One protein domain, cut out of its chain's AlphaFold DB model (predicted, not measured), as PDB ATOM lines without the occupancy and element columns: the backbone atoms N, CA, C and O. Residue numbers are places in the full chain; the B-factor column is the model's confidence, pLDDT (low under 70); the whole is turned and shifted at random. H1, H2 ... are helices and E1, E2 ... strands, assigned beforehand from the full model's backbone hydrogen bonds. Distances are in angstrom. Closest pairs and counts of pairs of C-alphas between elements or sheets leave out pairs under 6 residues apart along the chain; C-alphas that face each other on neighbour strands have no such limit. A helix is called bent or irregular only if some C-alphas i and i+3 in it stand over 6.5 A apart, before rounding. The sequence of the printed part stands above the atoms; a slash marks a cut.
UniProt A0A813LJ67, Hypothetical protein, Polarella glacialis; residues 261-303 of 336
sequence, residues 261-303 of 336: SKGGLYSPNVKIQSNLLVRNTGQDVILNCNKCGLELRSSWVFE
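This is residues 261 to 303 of the 336 residues of the protein "Hypothetical protein" of Polarella glacialis (UniProt A0A813LJ67). A two-stranded hairpin, E2 and E3, sharply bent over, makes the main body, with the short strand E1 beside E3 and the one-turn helix H1 near the beginning of E2. Before E1, residues 261 to 262 fold back on residues 265 to 266 as a short antiparallel pairing. The printed part has 43 residues, with named elements in the order E1, H1, E2, E3; E2 and E3 form an antiparallel sheet in the order E2 - E3, and the class is mostly strand. The whole is only just compact, close to loose, with a radius of gyration of the C-alphas of 10.8 A and spans of 30 by 20 by 18 A.

The strand E1 holds residues 265 to 267 and begins with C-alpha 265 at (206.105, 144.703, 137.110); it is 6.5 A long from first to last C-alpha. The helix H1 holds residues 270 to 273 and measures 4.9 A. The strand E2 holds residues 278 to 288, the longest strand by residues, and measures 19.0 A, beginning at C-alpha 278, (211.561, 154.601, 148.580). The strand E3 holds residues 295 to 302, measures 18.1 A and ends with C-alpha 302 at (207.039, 155.440, 148.961).

E2 and E3 are a hairpin of antiparallel neighbour strands, with 150 degrees between their N-to-C directions. N 281 and O 299, 2.8 A apart, and N 287 and O 296, 2.7 A apart, are within hydrogen-bond range. E2 bends by 109 degrees at residue 282. E3 bends by 83 degrees at residue 299. C-alphas 282 and 299 face each other, 5.5 A apart. E1 pairs with no named strand; E1 and E3 have 10 pairs of C-alphas within 8 A, the closest those of Leu 265 and Arg 297, 4.7 A apart. E1 and E2 are near each other, with 6 pairs of C-alphas within 10 A. The closest C-alphas of H1 and E2 are those of Ile 272 and Val 278, 6.9 A apart. H1 is apart from E3 and from E1. With 4 residues, H1 is too short for any O i to N i+4 pair; its 1 pair of O i and N i+3 is within range.

The two C-alphas farthest apart, those of Leu 276 and Cys 292, are 30.1 A from each other, and the outline is rounded. The printed part has no cut. The links E1 to H1 and H1 to E2 are tight, with 2 and 4 residues; the link E2 to E3 is short, with 6 residues. The mean pLDDT of the printed part is 86.3, and residues 290 to 292, between E2 and E3, are under 70.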
ATOM      1  N   SER A 261     208.797 149.198 133.231       74.44
ATOM      2  CA  SER A 261     207.771 148.183 133.452       74.44
ATOM      3  C   SER A 261     208.090 146.984 132.564       74.44
ATOM      4  O   SER A 261     207.971 147.077 131.342       74.44
ATOM      5  N   LYS A 262     208.530 145.868 133.151       77.81
ATOM      6  CA  LYS A 262     208.823 144.634 132.407       77.81
ATOM      7  C   LYS A 262     207.840 143.557 132.850       77.81
ATOM      8  O   LYS A 262     207.857 143.154 134.005       77.81
ATOM      9  N   GLY A 263     206.964 143.128 131.940       79.38
ATOM     10  CA  GLY A 263     205.940 142.119 132.239       79.38
ATOM     11  C   GLY A 263     204.921 142.570 133.293       79.38
ATOM     12  O   GLY A 263     204.572 141.791 134.168       79.38
ATOM     13  N   GLY A 264     204.507 143.842 133.266       81.06
ATOM     14  CA  GLY A 264     203.548 144.396 134.234       81.06
ATOM     15  C   GLY A 264     204.128 144.712 135.619       81.06
ATOM     16  O   GLY A 264     203.440 145.337 136.423       81.06
ATOM     17  N   LEU A 265     205.391 144.353 135.884       88.69
ATOM     18  CA  LEU A 265     206.105 144.703 137.110       88.69
ATOM     19  C   LEU A 265     206.906 145.996 136.916       88.69
ATOM     20  O   LEU A 265     207.786 146.079 136.054       88.69
ATOM     21  N   TYR A 266     206.606 147.007 137.723       90.50
ATOM     22  CA  TYR A 266     207.309 148.282 137.744       90.50
ATOM     23  C   TYR A 266     208.561 148.224 138.613       90.50
ATOM     24  O   TYR A 266     208.491 147.952 139.815       90.50
ATOM     25  N   SER A 267     209.689 148.574 137.997       91.75
ATOM     26  CA  SER A 267     210.960 148.811 138.665       91.75
ATOM     27  C   SER A 267     211.352 150.291 138.522       91.75
ATOM     28  O   SER A 267     211.551 150.766 137.396       91.75
ATOM     29  N   PRO A 268     211.447 151.057 139.625       89.81
ATOM     30  CA  PRO A 268     211.916 152.435 139.592       89.81
ATOM     31  C   PRO A 268     213.370 152.503 139.115       89.81
ATOM     32  O   PRO A 268     214.136 151.559 139.281       89.81
ATOM     33  N   ASN A 269     213.770 153.635 138.534       90.75
ATOM     34  CA  ASN A 269     215.167 153.860 138.145       90.75
ATOM     35  C   ASN A 269     216.089 153.983 139.376       90.75
ATOM     36  O   ASN A 269     215.622 154.240 140.487       90.75
ATOM     37  N   VAL A 270     217.405 153.876 139.167       89.00
ATOM     38  CA  VAL A 270     218.419 153.934 140.241       89.00
ATOM     39  C   VAL A 270     218.290 155.206 141.090       89.00
ATOM     40  O   VAL A 270     218.429 155.164 142.309       89.00
ATOM     41  N   LYS A 271     217.949 156.339 140.469       88.81
ATOM     42  CA  LYS A 271     217.748 157.620 141.159       88.81
ATOM     43  C   LYS A 271     216.550 157.624 142.117       88.81
ATOM     44  O   LYS A 271     216.592 158.275 143.156       88.81
ATOM     45  N   ILE A 272     215.458 156.954 141.761       87.88
ATOM     46  CA  ILE A 272     214.281 156.806 142.622       87.88
ATOM     47  C   ILE A 272     214.574 155.756 143.696       87.88
ATOM     48  O   ILE A 272     214.216 155.974 144.848       87.88
ATOM     49  N   GLN A 273     215.278 154.673 143.348       92.12
ATOM     50  CA  GLN A 273     215.714 153.654 144.308       92.12
ATOM     51  C   GLN A 273     216.644 154.220 145.390       92.12
ATOM     52  O   GLN A 273     216.590 153.778 146.531       92.12
ATOM     53  N   SER A 274     217.478 155.212 145.060       90.50
ATOM     54  CA  SER A 274     218.380 155.856 146.022       90.50
ATOM     55  C   SER A 274     217.693 156.866 146.950       90.50
ATOM     56  O   SER A 274     218.331 157.409 147.854       90.50
ATOM     57  N   ASN A 275     216.393 157.124 146.774       91.25
ATOM     58  CA  ASN A 275     215.634 157.960 147.693       91.25
ATOM     59  C   ASN A 275     215.362 157.199 149.001       91.25
ATOM     60  O   ASN A 275     214.748 156.141 148.985       91.25
ATOM     61  N   LEU A 276     215.745 157.773 150.147       92.69
ATOM     62  CA  LEU A 276     215.569 157.162 151.477       92.69
ATOM     63  C   LEU A 276     214.108 156.848 151.847       92.69
ATOM     64  O   LEU A 276     213.862 156.054 152.757       92.69
ATOM     65  N   LEU A 277     213.151 157.495 151.178       93.00
ATOM     66  CA  LEU A 277     211.719 157.266 151.358       93.00
ATOM     67  C   LEU A 277     211.178 156.163 150.443       93.00
ATOM     68  O   LEU A 277     210.040 155.747 150.610       93.00
ATOM     69  N   VAL A 278     211.955 155.687 149.474       93.00
ATOM     70  CA  VAL A 278     211.561 154.601 148.580       93.00
ATOM     71  C   VAL A 278     212.155 153.304 149.111       93.00
ATOM     72  O   VAL A 278     213.359 153.206 149.332       93.00
ATOM     73  N   ARG A 279     211.310 152.298 149.335       94.12
ATOM     74  CA  ARG A 279     211.742 150.988 149.835       94.12
ATOM     75  C   ARG A 279     211.133 149.878 149.002       94.12
ATOM     76  O   ARG A 279     209.983 149.975 148.580       94.12
ATOM     77  N   ASN A 280     211.912 148.827 148.785       95.00
ATOM     78  CA  ASN A 280     211.408 147.589 148.217       95.00
ATOM     79  C   ASN A 280     210.838 146.733 149.357       95.00
ATOM     80  O   ASN A 280     211.552 146.436 150.314       95.00
ATOM     81  N   THR A 281     209.559 146.382 149.284       94.31
ATOM     82  CA  THR A 281     208.869 145.557 150.289       94.31
ATOM     83  C   THR A 281     209.080 144.063 150.064       94.31
ATOM     84  O   THR A 281     208.769 143.269 150.947       94.31
ATOM     85  N   GLY A 282     209.552 143.659 148.880       93.88
ATOM     86  CA  GLY A 282     209.588 142.266 148.429       93.88
ATOM     87  C   GLY A 282     208.204 141.654 148.175       93.88
ATOM     88  O   GLY A 282     208.123 140.509 147.740       93.88
ATOM     89  N   GLN A 283     207.126 142.401 148.431       94.31
ATOM     90  CA  GLN A 283     205.744 141.998 148.196       94.31
ATOM     91  C   GLN A 283     205.170 142.855 147.077       94.31
ATOM     92  O   GLN A 283     205.137 144.081 147.190       94.31
ATOM     93  N   ASP A 284     204.719 142.207 146.008       93.62
ATOM     94  CA  ASP A 284     204.090 142.903 144.897       93.62
ATOM     95  C   ASP A 284     202.732 143.455 145.333       93.62
ATOM     96  O   ASP A 284     201.840 142.718 145.749       93.62
ATOM     97  N   VAL A 285     202.573 144.770 145.213       91.25
ATOM     98  CA  VAL A 285     201.301 145.462 145.394       91.25
ATOM     99  C   VAL A 285     200.723 145.763 144.021       91.25
ATOM    100  O   VAL A 285     201.424 146.237 143.122       91.25
ATOM    101  N   ILE A 286     199.433 145.497 143.862       90.81
ATOM    102  CA  ILE A 286     198.692 145.840 142.656       90.81
ATOM    103  C   ILE A 286     198.248 147.303 142.750       90.81
ATOM    104  O   ILE A 286     197.472 147.690 143.623       90.81
ATOM    105  N   LEU A 287     198.763 148.130 141.846       84.94
ATOM    106  CA  LEU A 287     198.389 149.525 141.674       84.94
ATOM    107  C   LEU A 287     197.391 149.629 140.526       84.94
ATOM    108  O   LEU A 287     197.713 149.302 139.385       84.94
ATOM    109  N   ASN A 288     196.206 150.157 140.819       79.81
ATOM    110  CA  ASN A 288     195.180 150.396 139.814       79.81
ATOM    111  C   ASN A 288     195.133 151.877 139.453       79.81
ATOM    112  O   ASN A 288     194.975 152.748 140.314       79.81
ATOM    113  N   CYS A 289     195.250 152.183 138.162       71.75
ATOM    114  CA  CYS A 289     195.031 153.542 137.695       71.75
ATOM    115  C   CYS A 289     193.538 153.877 137.764       71.75
ATOM    116  O   CYS A 289     192.742 153.370 136.979       71.75
ATOM    117  N   ASN A 290     193.173 154.819 138.629       57.91
ATOM    118  CA  ASN A 290     191.799 155.308 138.777       57.91
ATOM    119  C   ASN A 290     191.193 155.939 137.508       57.91
ATOM    120  O   ASN A 290     189.988 156.156 137.462       57.91
ATOM    121  N   LYS A 291     192.004 156.269 136.494       50.88
ATOM    122  CA  LYS A 291     191.528 156.882 135.243       50.88
ATOM    123  C   LYS A 291     191.305 155.896 134.107       50.88
ATOM    124  O   LYS A 291     190.476 156.156 133.247       50.88
ATOM    125  N   CYS A 292     192.104 154.838 134.035       65.69
ATOM    126  CA  CYS A 292     192.104 153.955 132.871       65.69
ATOM    127  C   CYS A 292     192.046 152.471 133.231       65.69
ATOM    128  O   CYS A 292     192.222 151.643 132.347       65.69
ATOM    129  N   GLY A 293     191.870 152.138 134.513       70.50
ATOM    130  CA  GLY A 293     191.748 150.762 134.999       70.50
ATOM    131  C   GLY A 293     193.017 149.921 134.870       70.50
ATOM    132  O   GLY A 293     192.998 148.759 135.247       70.50
ATOM    133  N   LEU A 294     194.115 150.485 134.351       74.50
ATOM    134  CA  LEU A 294     195.349 149.736 134.149       74.50
ATOM    135  C   LEU A 294     195.878 149.228 135.489       74.50
ATOM    136  O   LEU A 294     196.158 150.031 136.386       74.50
ATOM    137  N   GLU A 295     196.056 147.915 135.548       83.44
ATOM    138  CA  GLU A 295     196.707 147.209 136.636       83.44
ATOM    139  C   GLU A 295     198.228 147.228 136.430       83.44
ATOM    140  O   GLU A 295     198.736 146.916 135.351       83.44
ATOM    141  N   LEU A 296     198.972 147.616 137.461       89.19
ATOM    142  CA  LEU A 296     200.429 147.627 137.458       89.19
ATOM    143  C   LEU A 296     200.932 147.063 138.778       89.19
ATOM    144  O   LEU A 296     200.546 147.527 139.844       89.19
ATOM    145  N   ARG A 297     201.821 146.075 138.723       93.81
ATOM    146  CA  ARG A 297     202.400 145.475 139.928       93.81
ATOM    147  C   ARG A 297     203.654 146.232 140.320       93.81
ATOM    148  O   ARG A 297     204.472 146.567 139.463       93.81
ATOM    149  N   SER A 298     203.838 146.505 141.603       94.81
ATOM    150  CA  SER A 298     205.089 147.060 142.107       94.81
ATOM    151  C   SER A 298     205.407 146.548 143.501       94.81
ATOM    152  O   SER A 298     204.567 146.600 144.390       94.81
ATOM    153  N   SER A 299     206.650 146.124 143.703       95.94
ATOM    154  CA  SER A 299     207.226 145.836 145.020       95.94
ATOM    155  C   SER A 299     207.885 147.059 145.667       95.94
ATOM    156  O   SER A 299     208.560 146.938 146.684       95.94
ATOM    157  N   TRP A 300     207.721 148.253 145.089       94.62
ATOM    158  CA  TRP A 300     208.324 149.486 145.592       94.62
ATOM    159  C   TRP A 300     207.263 150.410 146.183       94.62
ATOM    160  O   TRP A 300     206.305 150.784 145.510       94.62
ATOM    161  N   VAL A 301     207.465 150.822 147.434       92.69
ATOM    162  CA  VAL A 301     206.575 151.746 148.148       92.69
ATOM    163  C   VAL A 301     207.303 153.036 148.504       92.69
ATOM    164  O   VAL A 301     208.501 153.035 148.796       92.69
ATOM    165  N   PHE A 302     206.564 154.145 148.486       91.56
ATOM    166  CA  PHE A 302     207.039 155.440 148.961       91.56
ATOM    167  C   PHE A 302     206.514 155.679 150.380       91.56
ATOM    168  O   PHE A 302     205.320 155.891 150.588       91.56
ATOM    169  N   GLU A 303     207.404 155.654 151.366       89.38
ATOM    170  CA  GLU A 303     207.106 155.947 152.763       89.38
ATOM    171  C   GLU A 303     206.957 157.465 152.931       89.38
ATOM    172  O   GLU A 303     207.917 158.199 153.181       89.38
TER     173      GLU A 303